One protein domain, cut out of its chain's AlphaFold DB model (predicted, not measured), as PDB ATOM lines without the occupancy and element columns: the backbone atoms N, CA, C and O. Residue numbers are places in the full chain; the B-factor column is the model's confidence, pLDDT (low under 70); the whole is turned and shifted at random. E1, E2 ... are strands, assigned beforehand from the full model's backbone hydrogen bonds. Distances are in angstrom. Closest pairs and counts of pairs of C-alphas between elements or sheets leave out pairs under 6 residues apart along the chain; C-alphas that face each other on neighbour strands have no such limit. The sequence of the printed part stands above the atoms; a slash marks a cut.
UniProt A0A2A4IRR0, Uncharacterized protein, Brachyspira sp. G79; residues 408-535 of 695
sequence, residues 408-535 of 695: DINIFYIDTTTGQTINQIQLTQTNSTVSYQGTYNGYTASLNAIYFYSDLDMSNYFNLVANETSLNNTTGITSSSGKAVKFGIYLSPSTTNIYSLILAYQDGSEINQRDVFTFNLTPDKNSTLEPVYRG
ATOM      1  N   ASP A 408      10.271   5.114 -19.122       78.06
ATOM      2  CA  ASP A 408      10.857   4.915 -20.453       78.06
ATOM      3  C   ASP A 408      10.129   5.683 -21.561       78.06
ATOM      4  O   ASP A 408      10.733   6.068 -22.563       78.06
ATOM      5  N   ILE A 409       8.844   5.962 -21.354       83.75
ATOM      6  CA  ILE A 409       8.018   6.737 -22.278       83.75
ATOM      7  C   ILE A 409       7.514   8.045 -21.665       83.75
ATOM      8  O   ILE A 409       7.004   8.881 -22.399       83.75
ATOM      9  N   ASN A 410       7.639   8.259 -20.354       89.00
ATOM     10  CA  ASN A 410       7.151   9.472 -19.694       89.00
ATOM     11  C   ASN A 410       8.269  10.181 -18.934       89.00
ATOM     12  O   ASN A 410       8.852   9.635 -18.001       89.00
ATOM     13  N   ILE A 411       8.504  11.442 -19.285       90.25
ATOM     14  CA  ILE A 411       9.316  12.369 -18.503       90.25
ATOM     15  C   ILE A 411       8.369  13.196 -17.641       90.25
ATOM     16  O   ILE A 411       7.642  14.047 -18.155       90.25
ATOM     17  N   PHE A 412       8.386  12.958 -16.333       91.62
ATOM     18  CA  PHE A 412       7.601  13.728 -15.370       91.62
ATOM     19  C   PHE A 412       8.425  14.862 -14.773       91.62
ATOM     20  O   PHE A 412       9.583  14.668 -14.403       91.62
ATOM     21  N   TYR A 413       7.816  16.033 -14.623       88.38
ATOM     22  CA  TYR A 413       8.444  17.182 -13.979       88.38
ATOM     23  C   TYR A 413       7.414  18.010 -13.208       88.38
ATOM     24  O   TYR A 413       6.220  17.968 -13.499       88.38
ATOM     25  N   ILE A 414       7.879  18.786 -12.228       84.56
ATOM     26  CA  ILE A 414       7.026  19.723 -11.489       84.56
ATOM     27  C   ILE A 414       7.107  21.103 -12.140       84.56
ATOM     28  O   ILE A 414       8.195  21.655 -12.308       84.56
ATOM     29  N   ASP A 415       5.952  21.700 -12.420       79.25
ATOM     30  CA  ASP A 415       5.833  23.133 -12.662       79.25
ATOM     31  C   ASP A 415       5.561  23.861 -11.337       79.25
ATOM     32  O   ASP A 415       4.466  23.837 -10.765       79.25
ATOM     33  N   THR A 416       6.596  24.521 -10.824       70.94
ATOM     34  CA  THR A 416       6.535  25.295  -9.578       70.94
ATOM     35  C   THR A 416       5.941  26.690  -9.779       70.94
ATOM     36  O   THR A 416       5.626  27.363  -8.800       70.94
ATOM     37  N   THR A 417       5.744  27.126 -11.026       68.56
ATOM     38  CA  THR A 417       5.295  28.483 -11.362       68.56
ATOM     39  C   THR A 417       3.775  28.630 -11.349       68.56
ATOM     40  O   THR A 417       3.271  29.717 -11.065       68.56
ATOM     41  N   THR A 418       3.041  27.542 -11.613       63.38
ATOM     42  CA  THR A 418       1.572  27.530 -11.752       63.38
ATOM     43  C   THR A 418       0.828  26.901 -10.571       63.38
ATOM     44  O   THR A 418      -0.396  26.815 -10.606       63.38
ATOM     45  N   GLY A 419       1.532  26.523  -9.496       64.00
ATOM     46  CA  GLY A 419       0.905  25.972  -8.285       64.00
ATOM     47  C   GLY A 419       1.355  24.567  -7.886       64.00
ATOM     48  O   GLY A 419       0.612  23.892  -7.182       64.00
ATOM     49  N   GLN A 420       2.567  24.147  -8.277       78.38
ATOM     50  CA  GLN A 420       3.117  22.812  -8.000       78.38
ATOM     51  C   GLN A 420       2.272  21.714  -8.652       78.38
ATOM     52  O   GLN A 420       1.668  20.873  -7.983       78.38
ATOM     53  N   THR A 421       2.214  21.754  -9.979       85.38
ATOM     54  CA  THR A 421       1.543  20.732 -10.784       85.38
ATOM     55  C   THR A 421       2.567  19.771 -11.370       85.38
ATOM     56  O   THR A 421       3.671  20.181 -11.740       85.38
ATOM     57  N   ILE A 422       2.228  18.486 -11.448       88.06
ATOM     58  CA  ILE A 422       3.043  17.510 -12.172       88.06
ATOM     59  C   ILE A 422       2.598  17.519 -13.626       88.06
ATOM     60  O   ILE A 422       1.425  17.348 -13.944       88.06
ATOM     61  N   ASN A 423       3.566  17.700 -14.511       89.25
ATOM     62  CA  ASN A 423       3.377  17.676 -15.947       89.25
ATOM     63  C   ASN A 423       4.198  16.536 -16.552       89.25
ATOM     64  O   ASN A 423       5.133  16.018 -15.933       89.25
ATOM     65  N   GLN A 424       3.842  16.153 -17.776       91.50
ATOM     66  CA  GLN A 424       4.500  15.069 -18.497       91.50
ATOM     67  C   GLN A 424       4.910  15.505 -19.905       91.50
ATOM     68  O   GLN A 424       4.155  16.174 -20.611       91.50
ATOM     69  N   ILE A 425       6.103  15.083 -20.318       92.12
ATOM     70  CA  ILE A 425       6.522  15.031 -21.718       92.12
ATOM     71  C   ILE A 425       6.587  13.550 -22.081       92.12
ATOM     72  O   ILE A 425       7.360  12.791 -21.500       92.12
ATOM     73  N   GLN A 426       5.755  13.131 -23.023       91.56
ATOM     74  CA  GLN A 426       5.538  11.732 -23.357       91.56
ATOM     75  C   GLN A 426       6.198  11.383 -24.690       91.56
ATOM     76  O   GLN A 426       5.975  12.058 -25.691       91.56
ATOM     77  N   LEU A 427       6.973  10.305 -24.732       87.75
ATOM     78  CA  LEU A 427       7.403   9.673 -25.971       87.75
ATOM     79  C   LEU A 427       6.185   9.022 -26.622       87.75
ATOM     80  O   LEU A 427       5.572   8.103 -26.079       87.75
ATOM     81  N   THR A 428       5.835   9.517 -27.795       85.44
ATOM     82  CA  THR A 428       4.697   9.053 -28.584       85.44
ATOM     83  C   THR A 428       5.191   8.456 -29.891       85.44
ATOM     84  O   THR A 428       6.239   8.845 -30.409       85.44
ATOM     85  N   GLN A 429       4.431   7.498 -30.419       78.38
ATOM     86  CA  GLN A 429       4.633   6.948 -31.754       78.38
ATOM     87  C   GLN A 429       3.533   7.478 -32.662       78.38
ATOM     88  O   GLN A 429       2.361   7.405 -32.303       78.38
ATOM     89  N   THR A 430       3.883   7.965 -33.845       70.69
ATOM     90  CA  THR A 430       2.910   8.211 -34.915       70.69
ATOM     91  C   THR A 430       3.436   7.580 -36.190       70.69
ATOM     92  O   THR A 430       4.481   7.999 -36.695       70.69
ATOM     93  N   ASN A 431       2.724   6.565 -36.687       67.06
ATOM     94  CA  ASN A 431       3.112   5.738 -37.828       67.06
ATOM     95  C   ASN A 431       4.574   5.272 -37.671       67.06
ATOM     96  O   ASN A 431       4.885   4.476 -36.784       67.06
ATOM     97  N   SER A 432       5.469   5.866 -38.468       67.19
ATOM     98  CA  SER A 432       6.903   5.593 -38.579       67.19
ATOM     99  C   SER A 432       7.815   6.577 -37.832       67.19
ATOM    100  O   SER A 432       9.012   6.627 -38.114       67.19
ATOM    101  N   THR A 433       7.289   7.405 -36.929       73.38
ATOM    102  CA  THR A 433       8.087   8.394 -36.186       73.38
ATOM    103  C   THR A 433       7.857   8.294 -34.687       73.38
ATOM    104  O   THR A 433       6.752   7.985 -34.238       73.38
ATOM    105  N   VAL A 434       8.909   8.577 -33.918       82.44
ATOM    106  CA  VAL A 434       8.830   8.761 -32.468       82.44
ATOM    107  C   VAL A 434       9.243  10.168 -32.084       82.44
ATOM    108  O   VAL A 434      10.244  10.698 -32.577       82.44
ATOM    109  N   SER A 435       8.476  10.770 -31.185       88.62
ATOM    110  CA  SER A 435       8.817  12.065 -30.618       88.62
ATOM    111  C   SER A 435       8.325  12.212 -29.186       88.62
ATOM    112  O   SER A 435       7.242  11.754 -28.820       88.62
ATOM    113  N   TYR A 436       9.142  12.867 -28.366       89.44
ATOM    114  CA  TYR A 436       8.735  13.384 -27.070       89.44
ATOM    115  C   TYR A 436       7.846  14.609 -27.289       89.44
ATOM    116  O   TYR A 436       8.293  15.634 -27.818       89.44
ATOM    117  N   GLN A 437       6.586  14.480 -26.886       93.12
ATOM    118  CA  GLN A 437       5.533  15.472 -27.028       93.12
ATOM    119  C   GLN A 437       5.050  15.954 -25.664       93.12
ATOM    120  O   GLN A 437       4.923  15.184 -24.716       93.12
ATOM    121  N   GLY A 438       4.777  17.247 -25.559       93.12
ATOM    122  CA  GLY A 438       4.306  17.866 -24.325       93.12
ATOM    123  C   GLY A 438       4.350  19.382 -24.417       93.12
ATOM    124  O   GLY A 438       4.723  19.945 -25.451       93.12
ATOM    125  N   THR A 439       3.998  20.056 -23.328       91.69
ATOM    126  CA  THR A 439       4.035  21.520 -23.252       91.69
ATOM    127  C   THR A 439       4.643  21.986 -21.948       91.69
ATOM    128  O   THR A 439       4.369  21.393 -20.916       91.69
ATOM    129  N   TYR A 440       5.384  23.089 -21.984       90.12
ATOM    130  CA  TYR A 440       5.964  23.728 -20.808       90.12
ATOM    131  C   TYR A 440       5.683  25.229 -20.811       90.12
ATOM    132  O   TYR A 440       5.865  25.895 -21.831       90.12
ATOM    133  N   ASN A 441       5.277  25.764 -19.663       88.12
ATOM    134  CA  ASN A 441       5.151  27.202 -19.460       88.12
ATOM    135  C   ASN A 441       6.492  27.744 -18.966       88.12
ATOM    136  O   ASN A 441       6.977  27.337 -17.912       88.12
ATOM    137  N   GLY A 442       7.093  28.650 -19.735       82.62
ATOM    138  CA  GLY A 442       8.322  29.317 -19.330       82.62
ATOM    139  C   GLY A 442       8.117  30.231 -18.126       82.62
ATOM    140  O   GLY A 442       7.004  30.644 -17.819       82.62
ATOM    141  N   TYR A 443       9.215  30.598 -17.476       84.62
ATOM    142  CA  TYR A 443       9.329  31.686 -16.512       84.62
ATOM    143  C   TYR A 443      10.302  32.752 -17.016       84.62
ATOM    144  O   TYR A 443      11.104  32.510 -17.921       84.62
ATOM    145  N   THR A 444      10.233  33.945 -16.418       87.56
ATOM    146  CA  THR A 444      11.085  35.071 -16.808       87.56
ATOM    147  C   THR A 444      12.556  34.789 -16.514       87.56
ATOM    148  O   THR A 444      12.990  34.922 -15.371       87.56
ATOM    149  N   ALA A 445      13.308  34.373 -17.532       86.88
ATOM    150  CA  ALA A 445      14.742  34.114 -17.454       86.88
ATOM    151  C   ALA A 445      15.373  34.019 -18.850       86.88
ATOM    152  O   ALA A 445      14.712  33.699 -19.837       86.88
ATOM    153  N   SER A 446      16.686  34.234 -18.930       84.81
ATOM    154  CA  SER A 446      17.471  33.985 -20.149       84.81
ATOM    155  C   SER A 446      17.642  32.491 -20.460       84.81
ATOM    156  O   SER A 446      17.826  32.119 -21.618       84.81
ATOM    157  N   LEU A 447      17.563  31.640 -19.432       87.69
ATOM    158  CA  LEU A 447      17.622  30.181 -19.505       87.69
ATOM    159  C   LEU A 447      16.529  29.602 -18.604       87.69
ATOM    160  O   LEU A 447      16.451  29.940 -17.423       87.69
ATOM    161  N   ASN A 448      15.688  28.738 -19.164       89.69
ATOM    162  CA  ASN A 448      14.691  27.975 -18.417       89.69
ATOM    163  C   ASN A 448      15.145  26.523 -18.296       89.69
ATOM    164  O   ASN A 448      15.605  25.967 -19.287       89.69
ATOM    165  N   ALA A 449      15.005  25.907 -17.125       89.31
ATOM    166  CA  ALA A 449      15.375  24.512 -16.905       89.31
ATOM    167  C   ALA A 449      14.193  23.713 -16.350       89.31
ATOM    168  O   ALA A 449      13.561  24.112 -15.372       89.31
ATOM    169  N   ILE A 450      13.926  22.568 -16.972       90.06
ATOM    170  CA  ILE A 450      12.982  21.555 -16.513       90.06
ATOM    171  C   ILE A 450      13.795  20.435 -15.876       90.06
ATOM    172  O   ILE A 450      14.566  19.763 -16.561       90.06
ATOM    173  N   TYR A 451      13.621  20.234 -14.576       88.06
ATOM    174  CA  TYR A 451      14.306  19.180 -13.836       88.06
ATOM    175  C   TYR A 451      13.430  17.935 -13.764       88.06
ATOM    176  O   TYR A 451      12.255  18.024 -13.403       88.06
ATOM    177  N   PHE A 452      14.005  16.780 -14.081       89.31
ATOM    178  CA  PHE A 452      13.300  15.504 -14.035       89.31
ATOM    179  C   PHE A 452      14.227  14.361 -13.630       89.31
ATOM    180  O   PHE A 452      15.444  14.405 -13.831       89.31
ATOM    181  N   TYR A 453      13.628  13.323 -13.059       88.62
ATOM    182  CA  TYR A 453      14.288  12.058 -12.775       88.62
ATOM    183  C   TYR A 453      13.972  11.041 -13.872       88.62
ATOM    184  O   TYR A 453      12.843  10.994 -14.363       88.62
ATOM    185  N   SER A 454      14.952  10.215 -14.231       85.81
ATOM    186  CA  SER A 454      14.739   9.069 -15.114       85.81
ATOM    187  C   SER A 454      15.564   7.879 -14.644       85.81
ATOM    188  O   SER A 454      16.777   7.994 -14.483       85.81
ATOM    189  N   ASP A 455      14.915   6.726 -14.465       80.25
ATOM    190  CA  ASP A 455      15.600   5.447 -14.230       80.25
ATOM    191  C   ASP A 455      16.429   5.007 -15.450       80.25
ATOM    192  O   ASP A 455      17.305   4.147 -15.340       80.25
ATOM    193  N   LEU A 456      16.182   5.619 -16.613       80.06
ATOM    194  CA  LEU A 456      16.947   5.397 -17.826       80.06
ATOM    195  C   LEU A 456      18.112   6.373 -17.966       80.06
ATOM    196  O   LEU A 456      18.046   7.555 -17.619       80.06
ATOM    197  N   ASP A 457      19.173   5.881 -18.600       84.38
ATOM    198  CA  ASP A 457      20.228   6.743 -19.108       84.38
ATOM    199  C   ASP A 457      19.712   7.529 -20.325       84.38
ATOM    200  O   ASP A 457      19.590   6.991 -21.430       84.38
ATOM    201  N   MET A 458      19.413   8.820 -20.133       86.44
ATOM    202  CA  MET A 458      18.909   9.692 -21.200       86.44
ATOM    203  C   MET A 458      19.926   9.895 -22.328       86.44
ATOM    204  O   MET A 458      19.537  10.319 -23.418       86.44
ATOM    205  N   SER A 459      21.205   9.549 -22.124       86.06
ATOM    206  CA  SER A 459      22.210   9.553 -23.191       86.06
ATOM    207  C   SER A 459      21.947   8.502 -24.276       86.06
ATOM    208  O   SER A 459      22.497   8.610 -25.380       86.06
ATOM    209  N   ASN A 460      21.075   7.527 -23.995       81.44
ATOM    210  CA  ASN A 460      20.570   6.574 -24.976       81.44
ATOM    211  C   ASN A 460      19.523   7.187 -25.917       81.44
ATOM    212  O   ASN A 460      19.336   6.658 -27.006       81.44
ATOM    213  N   TYR A 461      18.871   8.289 -25.545       84.00
ATOM    214  CA  TYR A 461      17.869   8.960 -26.384       84.00
ATOM    215  C   TYR A 461      18.406  10.249 -26.999       84.00
ATOM    216  O   TYR A 461      18.169  10.522 -28.171       84.00
ATOM    217  N   PHE A 462      19.151  11.037 -26.225       89.00
ATOM    218  CA  PHE A 462      19.610  12.361 -26.624       89.00
ATOM    219  C   PHE A 462      21.119  12.508 -26.470       89.00
ATOM    220  O   PHE A 462      21.759  11.897 -25.611       89.00
ATOM    221  N   ASN A 463      21.708  13.372 -27.288       92.25
ATOM    222  CA  ASN A 463      23.071  13.823 -27.084       92.25
ATOM    223  C   ASN A 463      23.095  14.811 -25.915       92.25
ATOM    224  O   ASN A 463      22.643  15.951 -26.034       92.25
ATOM    225  N   LEU A 464      23.620  14.362 -24.775       94.19
ATOM    226  CA  LEU A 464      23.724  15.200 -23.586       94.19
ATOM    227  C   LEU A 464      24.707  16.356 -23.812       94.19
ATOM    228  O   LEU A 464      25.764  16.187 -24.426       94.19
ATOM    229  N   VAL A 465      24.371  17.530 -23.282       94.62
ATOM    230  CA  VAL A 465      25.237  18.714 -23.328       94.62
ATOM    231  C   VAL A 465      26.233  18.692 -22.171       94.62
ATOM    232  O   VAL A 465      25.950  18.169 -21.098       94.62
ATOM    233  N   ALA A 466      27.414  19.283 -22.370       89.81
ATOM    234  CA  ALA A 466      28.480  19.271 -21.363       89.81
ATOM    235  C   ALA A 466      28.218  20.201 -20.164       89.81
ATOM    236  O   ALA A 466      28.818  20.033 -19.108       89.81
ATOM    237  N   ASN A 467      27.382  21.224 -20.346       89.25
ATOM    238  CA  ASN A 467      26.972  22.175 -19.314       89.25
ATOM    239  C   ASN A 467      25.672  22.873 -19.730       89.25
ATOM    240  O   ASN A 467      25.292  22.853 -20.902       89.25
ATOM    241  N   GLU A 468      25.052  23.566 -18.779       86.56
ATOM    242  CA  GLU A 468      23.733  24.188 -18.929       86.56
ATOM    243  C   GLU A 468      23.641  25.293 -19.995       86.56
ATOM    244  O   GLU A 468      22.552  25.667 -20.422       86.56
ATOM    245  N   THR A 469      24.776  25.816 -20.460       87.56
ATOM    246  CA  THR A 469      24.818  26.895 -21.462       87.56
ATOM    247  C   THR A 469      25.119  26.405 -22.880       87.56
ATOM    248  O   THR A 469      24.947  27.154 -23.841       87.56
ATOM    249  N   SER A 470      25.539  25.145 -23.035       91.44
ATOM    250  CA  SER A 470      25.968  24.561 -24.315       91.44
ATOM    251  C   SER A 470      24.785  24.000 -25.110       91.44
ATOM    252  O   SER A 470      24.727  22.809 -25.392       91.44
ATOM    253  N   LEU A 471      23.815  24.861 -25.430       94.12
ATOM    254  CA  LEU A 471      22.545  24.478 -26.056       94.12
ATOM    255  C   LEU A 471      22.633  24.408 -27.587       94.12
ATOM    256  O   LEU A 471      23.306  25.225 -28.216       94.12
ATOM    257  N   ASN A 472      21.870  23.494 -28.184       93.94
ATOM    258  CA  ASN A 472      21.776  23.290 -29.628       93.94
ATOM    259  C   ASN A 472      20.489  23.898 -30.191       93.94
ATOM    260  O   ASN A 472      19.417  23.784 -29.597       93.94
ATOM    261  N   ASN A 473      20.579  24.523 -31.364       94.44
ATOM    262  CA  ASN A 473      19.401  25.001 -32.086       94.44
ATOM    263  C   ASN A 473      18.484  23.825 -32.440       94.44
ATOM    264  O   ASN A 473      18.965  22.765 -32.833       94.44
ATOM    265  N   THR A 474      17.171  24.021 -32.337       92.88
ATOM    266  CA  THR A 474      16.193  22.973 -32.643       92.88
ATOM    267  C   THR A 474      14.993  23.524 -33.396       92.88
ATOM    268  O   THR A 474      14.594  24.673 -33.208       92.88
ATOM    269  N   THR A 475      14.417  22.685 -34.250       90.38
ATOM    270  CA  THR A 475      13.094  22.883 -34.856       90.38
ATOM    271  C   THR A 475      12.021  22.030 -34.178       90.38
ATOM    272  O   THR A 475      10.840  22.239 -34.430       90.38
ATOM    273  N   GLY A 476      12.410  21.098 -33.299       90.19
ATOM    274  CA  GLY A 476      11.501  20.210 -32.567       90.19
ATOM    275  C   GLY A 476      10.884  20.840 -31.315       90.19
ATOM    276  O   GLY A 476      10.233  20.145 -30.544       90.19
ATOM    277  N   ILE A 477      11.094  22.139 -31.081       94.94
ATOM    278  CA  ILE A 477      10.426  22.900 -30.018       94.94
ATOM    279  C   ILE A 477       9.958  24.227 -30.601       94.94
ATOM    280  O   ILE A 477      10.759  25.000 -31.130       94.94
ATOM    281  N   THR A 478       8.668  24.513 -30.467       94.25
ATOM    282  CA  THR A 478       8.069  25.788 -30.882       94.25
ATOM    283  C   THR A 478       7.674  26.606 -29.663       94.25
ATOM    284  O   THR A 478       7.197  26.044 -28.679       94.25
ATOM    285  N   SER A 479       7.819  27.929 -29.734       93.69
ATOM    286  CA  SER A 479       7.348  28.854 -28.696       93.69
ATOM    287  C   SER A 479       6.128  29.639 -29.170       93.69
ATOM    288  O   SER A 479       6.074  30.067 -30.326       93.69
ATOM    289  N   SER A 480       5.184  29.909 -28.266       92.12
ATOM    290  CA  SER A 480       4.028  30.782 -28.518       92.12
ATOM    291  C   SER A 480       4.408  32.218 -28.910       92.12
ATOM    292  O   SER A 480       3.597  32.916 -29.517       92.12
ATOM    293  N   SER A 481       5.639  32.659 -28.621       87.88
ATOM    294  CA  SER A 481       6.168  33.958 -29.062       87.88
ATOM    295  C   SER A 481       6.600  33.982 -30.536       87.88
ATOM    296  O   SER A 481       6.890  35.050 -31.076       87.88
ATOM    297  N   GLY A 482       6.676  32.817 -31.192       88.12
ATOM    298  CA  GLY A 482       7.162  32.656 -32.565       88.12
ATOM    299  C   GLY A 482       8.686  32.731 -32.717       88.12
ATOM    300  O   GLY A 482       9.195  32.620 -33.833       88.12
ATOM    301  N   LYS A 483       9.436  32.916 -31.624       90.94
ATOM    302  CA  LYS A 483      10.903  32.956 -31.650       90.94
ATOM    303  C   LYS A 483      11.506  31.558 -31.766       90.94
ATOM    304  O   LYS A 483      10.994  30.594 -31.201       90.94
ATOM    305  N   ALA A 484      12.644  31.471 -32.453       94.12
ATOM    306  CA  ALA A 484      13.406  30.235 -32.589       94.12
ATOM    307  C   ALA A 484      14.048  29.819 -31.253       94.12
ATOM    308  O   ALA A 484      14.579  30.658 -30.518       94.12
ATOM    309  N   VAL A 485      14.034  28.515 -30.962       95.69
ATOM    310  CA  VAL A 485      14.442  27.942 -29.670       95.69
ATOM    311  C   VAL A 485      15.729  27.128 -29.820       95.69
ATOM    312  O   VAL A 485      16.000  26.531 -30.866       95.69
ATOM    313  N   LYS A 486      16.550  27.117 -28.773       95.44
ATOM    314  CA  LYS A 486      17.661  26.180 -28.579       95.44
ATOM    315  C   LYS A 486      17.456  25.414 -27.276       95.44
ATOM    316  O   LYS A 486      16.906  25.971 -26.325       95.44
ATOM    317  N   PHE A 487      17.894  24.161 -27.243       96.19
ATOM    318  CA  PHE A 487      17.744  23.292 -26.081       96.19
ATOM    319  C   PHE A 487      18.958  22.393 -25.838       96.19
ATOM    320  O   PHE A 487      19.823  22.237 -26.700       96.19
ATOM    321  N   GLY A 488      19.011  21.796 -24.654       95.31
ATOM    322  CA  GLY A 488      19.994  20.783 -24.296       95.31
ATOM    323  C   GLY A 488      19.534  19.982 -23.086       95.31
ATOM    324  O   GLY A 488      18.819  20.515 -22.241       95.31
ATOM    325  N   ILE A 489      19.942  18.715 -23.006       94.94
ATOM    326  CA  ILE A 489      19.714  17.871 -21.827       94.94
ATOM    327  C   ILE A 489      21.044  17.682 -21.110       94.94
ATOM    328  O   ILE A 489      22.011  17.203 -21.701       94.94
ATOM    329  N   TYR A 490      21.097  18.077 -19.847       93.44
ATOM    330  CA  TYR A 490      22.281  18.006 -19.000       93.44
ATOM    331  C   TYR A 490      22.049  17.007 -17.866       93.44
ATOM    332  O   TYR A 490      21.015  17.063 -17.208       93.44
ATOM    333  N   LEU A 491      22.996  16.096 -17.632       92.94
ATOM    334  CA  LEU A 491      22.982  15.214 -16.463       92.94
ATOM    335  C   LEU A 491      23.654  15.932 -15.290       92.94
ATOM    336  O   LEU A 491      24.807  16.354 -15.399       92.94
ATOM    337  N   SER A 492      22.950  16.042 -14.165       86.38
ATOM    338  CA  SER A 492      23.496  16.656 -12.957       86.38
ATOM    339  C   SER A 492      24.676  15.832 -12.408       86.38
ATOM    340  O   SER A 492      24.514  14.648 -12.113       86.38
ATOM    341  N   PRO A 493      25.870  16.422 -12.213       79.19
ATOM    342  CA  PRO A 493      27.056  15.693 -11.760       79.19
ATOM    343  C   PRO A 493      27.021  15.367 -10.261       79.19
ATOM    344  O   PRO A 493      27.786  14.526  -9.798       79.19
ATOM    345  N   SER A 494      26.173  16.053  -9.490       70.94
ATOM    346  CA  SER A 494      26.064  15.906  -8.036       70.94
ATOM    347  C   SER A 494      25.038  14.856  -7.606       70.94
ATOM    348  O   SER A 494      25.013  14.480  -6.436       70.94
ATOM    349  N   THR A 495      24.185  14.392  -8.523       70.50
ATOM    350  CA  THR A 495      23.018  13.553  -8.221       70.50
ATOM    351  C   THR A 495      22.760  12.577  -9.364       70.50
ATOM    352  O   THR A 495      22.418  12.997 -10.469       70.50
ATOM    353  N   THR A 496      22.901  11.277  -9.104       76.19
ATOM    354  CA  THR A 496      22.673  10.219 -10.100       76.19
ATOM    355  C   THR A 496      21.241  10.289 -10.648       76.19
ATOM    356  O   THR A 496      20.301  10.430  -9.869       76.19
ATOM    357  N   ASN A 497      21.075  10.155 -11.968       84.12
ATOM    358  CA  ASN A 497      19.778  10.032 -12.660       84.12
ATOM    359  C   ASN A 497      18.840  11.258 -12.614       84.12
ATOM    360  O   ASN A 497      17.653  11.137 -12.918       84.12
ATOM    361  N   ILE A 498      19.357  12.446 -12.283       87.94
ATOM    362  CA  ILE A 498      18.612  13.711 -12.397       87.94
ATOM    363  C   ILE A 498      19.130  14.511 -13.588       87.94
ATOM    364  O   ILE A 498      20.323  14.811 -13.680       87.94
ATOM    365  N   TYR A 499      18.214  14.898 -14.467       91.44
ATOM    366  CA  TYR A 499      18.501  15.622 -15.696       91.44
ATOM    367  C   TYR A 499      17.823  16.992 -15.701       91.44
ATOM    368  O   TYR A 499      16.742  17.172 -15.140       91.44
ATOM    369  N   SER A 500      18.448  17.937 -16.396       91.50
ATOM    370  CA  SER A 500      17.898  19.256 -16.695       91.50
ATOM    371  C   SER A 500      17.684  19.376 -18.202       91.50
ATOM    372  O   SER A 500      18.654  19.339 -18.962       91.50
ATOM    373  N   LEU A 501      16.438  19.543 -18.649       93.38
ATOM    374  CA  LEU A 501      16.119  19.969 -20.013       93.38
ATOM    375  C   LEU A 501      16.067  21.493 -20.036       93.38
ATOM    376  O   LEU A 501      15.201  22.107 -19.420       93.38
ATOM    377  N   ILE A 502      17.004  22.103 -20.749       94.94
ATOM    378  CA  ILE A 502      17.236  23.544 -20.707       94.94
ATOM    379  C   ILE A 502      16.788  24.173 -22.018       94.94
ATOM    380  O   ILE A 502      17.046  23.623 -23.086       94.94
ATOM    381  N   LEU A 503      16.140  25.331 -21.932       95.19
ATOM    382  CA  LEU A 503      15.542  26.083 -23.030       95.19
ATOM    383  C   LEU A 503      16.052  27.527 -23.037       95.19
ATOM    384  O   LEU A 503      16.158  28.169 -21.991       95.19
ATOM    385  N   ALA A 504      16.299  28.064 -24.230       96.06
ATOM    386  CA  ALA A 504      16.537  29.490 -24.456       96.06
ATOM    387  C   ALA A 504      16.088  29.906 -25.857       96.06
ATOM    388  O   ALA A 504      16.030  29.086 -26.777       96.06
ATOM    389  N   TYR A 505      15.853  31.202 -26.056       96.50
ATOM    390  CA  TYR A 505      15.731  31.745 -27.404       96.50
ATOM    391  C   TYR A 505      17.098  31.843 -28.088       96.50
ATOM    392  O   TYR A 505      18.122  32.141 -27.466       96.50
ATOM    393  N   GLN A 506      17.127  31.579 -29.396       94.75
ATOM    394  CA  GLN A 506      18.358  31.643 -30.193       94.75
ATOM    395  C   GLN A 506      18.910  33.068 -30.297       94.75
ATOM    396  O   GLN A 506      20.125  33.250 -30.345       94.75
ATOM    397  N   ASP A 507      18.028  34.070 -30.272       93.12
ATOM    398  CA  ASP A 507      18.385  35.492 -30.284       93.12
ATOM    399  C   ASP A 507      18.942  35.997 -28.936       93.12
ATOM    400  O   ASP A 507      19.365  37.148 -28.839       93.12
ATOM    401  N   GLY A 508      18.961  35.145 -27.902       90.00
ATOM    402  CA  GLY A 508      19.442  35.475 -26.560       90.00
ATOM    403  C   GLY A 508      18.481  36.324 -25.728       90.00
ATOM    404  O   GLY A 508      18.854  36.752 -24.638       90.00
ATOM    405  N   SER A 509      17.266  36.580 -26.216       93.44
ATOM    406  CA  SER A 509      16.245  37.288 -25.449       93.44
ATOM    407  C   SER A 509      15.700  36.444 -24.294       93.44
ATOM    408  O   SER A 509      15.784  35.214 -24.302       93.44
ATOM    409  N   GLU A 510      15.132  37.114 -23.292       94.31
ATOM    410  CA  GLU A 510      14.495  36.439 -22.163       94.31
ATOM    411  C   GLU A 510      13.217  35.712 -22.597       94.31
ATOM    412  O   GLU A 510      12.415  36.218 -23.392       94.31
ATOM    413  N   ILE A 511      13.040  34.519 -22.038       92.94
ATOM    414  CA  ILE A 511      11.773  33.794 -21.999       92.94
ATOM    415  C   ILE A 511      10.867  34.515 -21.005       92.94
ATOM    416  O   ILE A 511      11.358  34.970 -19.981       92.94
ATOM    417  N   ASN A 512       9.570  34.640 -21.290       87.62
ATOM    418  CA  ASN A 512       8.593  35.254 -20.387       87.62
ATOM    419  C   ASN A 512       7.707  34.202 -19.716       87.62
ATOM    420  O   ASN A 512       7.468  33.138 -20.278       87.62
ATOM    421  N   GLN A 513       7.099  34.560 -18.578       82.12
ATOM    422  CA  GLN A 513       6.185  33.677 -17.833       82.12
ATOM    423  C   GLN A 513       4.971  33.152 -18.636       82.12
ATOM    424  O   GLN A 513       4.301  32.205 -18.240       82.12
ATOM    425  N   ARG A 514       4.627  33.803 -19.753       80.50
ATOM    426  CA  ARG A 514       3.489  33.429 -20.611       80.50
ATOM    427  C   ARG A 514       3.904  32.713 -21.893       80.50
ATOM    428  O   ARG A 514       3.043  32.397 -22.714       80.50
ATOM    429  N   ASP A 515       5.201  32.511 -22.090       88.94
ATOM    430  CA  ASP A 515       5.692  31.804 -23.259       88.94
ATOM    431  C   ASP A 515       5.438  30.308 -23.058       88.94
ATOM    432  O   ASP A 515       5.872  29.718 -22.071       88.94
ATOM    433  N   VAL A 516       4.712  29.701 -23.994       90.94
ATOM    434  CA  VAL A 516       4.384  28.275 -23.974       90.94
ATOM    435  C   VAL A 516       5.271  27.586 -24.992       90.94
ATOM    436  O   VAL A 516       5.227  27.911 -26.181       90.94
ATOM    437  N   PHE A 517       6.066  26.632 -24.529       93.25
ATOM    438  CA  PHE A 517       6.896  25.776 -25.360       93.25
ATOM    439  C   PHE A 517       6.142  24.488 -25.645       93.25
ATOM    440  O   PHE A 517       5.670  23.833 -24.723       93.25
ATOM    441  N   THR A 518       6.018  24.128 -26.917       95.50
ATOM    442  CA  THR A 518       5.453  22.845 -27.352       95.50
ATOM    443  C   THR A 518       6.584  21.974 -27.870       95.50
ATOM    444  O   THR A 518       7.331  22.396 -28.754       95.50
ATOM    445  N   PHE A 519       6.718  20.783 -27.297       94.69
ATOM    446  CA  PHE A 519       7.735  19.806 -27.660       94.69
ATOM    447  C   PHE A 519       7.207  18.866 -28.736       94.69
ATOM    448  O   PHE A 519       6.090  18.364 -28.647       94.69
ATOM    449  N   ASN A 520       8.045  18.621 -29.732       92.62
ATOM    450  CA  ASN A 520       7.926  17.558 -30.716       92.62
ATOM    451  C   ASN A 520       9.349  17.079 -31.051       92.62
ATOM    452  O   ASN A 520       9.864  17.272 -32.153       92.62
ATOM    453  N   LEU A 521      10.033  16.567 -30.026       89.62
ATOM    454  CA  LEU A 521      11.454  16.242 -30.072       89.62
ATOM    455  C   LEU A 521      11.663  14.790 -30.491       89.62
ATOM    456  O   LEU A 521      11.379  13.874 -29.722       89.62
ATOM    457  N   THR A 522      12.217  14.569 -31.676       88.50
ATOM    458  CA  THR A 522      12.721  13.247 -32.060       88.50
ATOM    459  C   THR A 522      14.009  12.942 -31.286       88.50
ATOM    460  O   THR A 522      14.903  13.791 -31.276       88.50
ATOM    461  N   PRO A 523      14.135  11.765 -30.645       87.38
ATOM    462  CA  PRO A 523      15.390  11.343 -30.029       87.38
ATOM    463  C   PRO A 523      16.556  11.356 -31.034       87.38
ATOM    464  O   PRO A 523      16.415  10.900 -32.172       87.38
ATOM    465  N   ASP A 524      17.723  11.846 -30.612       85.94
ATOM    466  CA  ASP A 524      18.951  11.842 -31.424       85.94
ATOM    467  C   ASP A 524      19.466  10.419 -31.694       85.94
ATOM    468  O   ASP A 524      20.179  10.170 -32.667       85.94
ATOM    469  N   LYS A 525      19.143   9.490 -30.791       81.88
ATOM    470  CA  LYS A 525      19.537   8.084 -30.816       81.88
ATOM    471  C   LYS A 525      18.328   7.213 -30.531       81.88
ATOM    472  O   LYS A 525      17.395   7.647 -29.863       81.88
ATOM    473  N   ASN A 526      18.373   5.973 -31.017       71.38
ATOM    474  CA  ASN A 526      17.298   4.998 -30.826       71.38
ATOM    475  C   ASN A 526      15.922   5.554 -31.237       71.38
ATOM    476  O   ASN A 526      14.918   5.234 -30.628       71.38
ATOM    477  N   SER A 527      15.876   6.412 -32.261       73.75
ATOM    478  CA  SER A 527      14.639   6.912 -32.879       73.75
ATOM    479  C   SER A 527      14.237   6.122 -34.124       73.75
ATOM    480  O   SER A 527      13.162   6.346 -34.678       73.75
ATOM    481  N   THR A 528      15.098   5.208 -34.580       68.12
ATOM    482  CA  THR A 528      14.785   4.290 -35.676       68.12
ATOM    483  C   THR A 528      13.784   3.262 -35.181       68.12
ATOM    484  O   THR A 528      14.034   2.570 -34.198       68.12
ATOM    485  N   LEU A 529      12.651   3.195 -35.865       67.69
ATOM    486  CA  LEU A 529      11.636   2.189 -35.632       67.69
ATOM    487  C   LEU A 529      11.850   1.044 -36.613       67.69
ATOM    488  O   LEU A 529      11.775   1.256 -37.824       67.69
ATOM    489  N   GLU A 530      12.070  -0.159 -36.099       64.94
ATOM    490  CA  GLU A 530      12.077  -1.351 -36.941       64.94
ATOM    491  C   GLU A 530      10.635  -1.851 -37.100       64.94
ATOM    492  O   GLU A 530       9.967  -2.132 -36.097       64.94
ATOM    493  N   PRO A 531      10.099  -1.925 -38.330       67.38
ATOM    494  CA  PRO A 531       8.757  -2.433 -38.546       67.38
ATOM    495  C   PRO A 531       8.710  -3.931 -38.224       67.38
ATOM    496  O   PRO A 531       9.389  -4.761 -38.829       67.38
ATOM    497  N   VAL A 532       7.863  -4.280 -37.267       69.38
ATOM    498  CA  VAL A 532       7.490  -5.646 -36.924       69.38
ATOM    499  C   VAL A 532       6.212  -5.981 -37.677       69.38
ATOM    500  O   VAL A 532       5.110  -5.562 -37.310       69.38
ATOM    501  N   TYR A 533       6.382  -6.764 -38.736       76.56
ATOM    502  CA  TYR A 533       5.291  -7.253 -39.563       76.56
ATOM    503  C   TYR A 533       4.667  -8.496 -38.935       76.56
ATOM    504  O   TYR A 533       5.347  -9.501 -38.705       76.56
ATOM    505  N   ARG A 534       3.356  -8.452 -38.698       79.50
ATOM    506  CA  ARG A 534       2.567  -9.640 -38.360       79.50
ATOM    507  C   ARG A 534       1.546  -9.949 -39.444       79.50
ATOM    508  O   ARG A 534       1.005  -9.048 -40.084       79.50
ATOM    509  N   GLY A 535       1.300 -11.245 -39.629       81.81
ATOM    510  CA  GLY A 535       0.211 -11.730 -40.468       81.81
ATOM    511  C   GLY A 535      -1.137 -11.251 -39.934       81.81
ATOM    512  O   GLY A 535      -1.333 -11.142 -38.724       81.81
TER     513      GLY A 535
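Overview. This is residues 408 to 535 of the 695 residues of an uncharacterized protein of Brachyspira sp. G79 (UniProt A0A2A4IRR0). Two small strand sheets lie face to face with their strands crossed: a curled sheet of five strands, E1 E2 E3 E9 E6, and a twisted sheet of four, E4 E8 E7 E5. Along one side the edge strands E1 and E4 come together, on another the chain turns from E5 into E6, and E10 sticks out as a tail at one end. The printed part has 128 residues, with no named helix and ten named strands, E1 to E10 in that order; the class is all strand, and both sheets are antiparallel in the orders just given. The whole is compact, with a radius of gyration of the C-alphas of 15.0 A, and spans 53 by 35 by 29 A.

Along the chain. Find C-alpha 410 at (7.151, 9.472, -19.694); there E1 begins and runs to residue 415. E2, residues 421 to 430, measures 27.2 A from first to last C-alpha, and E3, residues 433 to 441, 25.3 A. E4 follows at 448 to 453, then the short E5 at 472 to 474 and E6 at 477 to 479. Next come E7, residues 485 to 491, 20.2 A, and E8, residues 498 to 505, 23.6 A. E9 takes residues 516 to 521, and E10, residues 530 to 535, ends at C-alpha 535, (0.211, -11.730, -40.468).

Arrangement. Begin with the meander E1 E2 E3, each strand the antiparallel neighbour of the one before. In the hairpin E1 and E2, N 411 and O 425 are 2.8 A apart; in the hairpin E2 and E3, N 428 and O 435 are 2.8 A apart. The pairing is staggered: E2 pairs with E1 over residues 421 to 426 and with E3 over 426 to 430. Across E3 and E9 look at N 519 and O 438, 2.8 A; across E9 and E6, at N 518 and O 478, 2.9 A. In the other sheet, N 450 and O 501 of E4 and E8 are 2.8 A apart, N 502 and O 488 of the hairpin E7 and E8 2.8 A, and N 472 and O 487 of E5 and E7 2.8 A. The two sheets form a sandwich, two sheets face to face, 10.2 A centre to centre where they face, with strands at 75 degrees. E1 and E4 have their closest C-alphas at Tyr 413 and Phe 452, 5.1 A. E5 runs on into E6 at 75 degrees. E10 pairs with no named strand and is apart from E9.

Size, cuts and confidence. The C-alphas of Ser 509 and Gly 535, the two farthest apart, are 53.7 A from each other. The printed part has no cut. The link E4 to E5, 18 residues, is long. Mean pLDDT of the printed part is 86.2; residues 417 to 419, 431 to 432 and 528 to 532 are under 70.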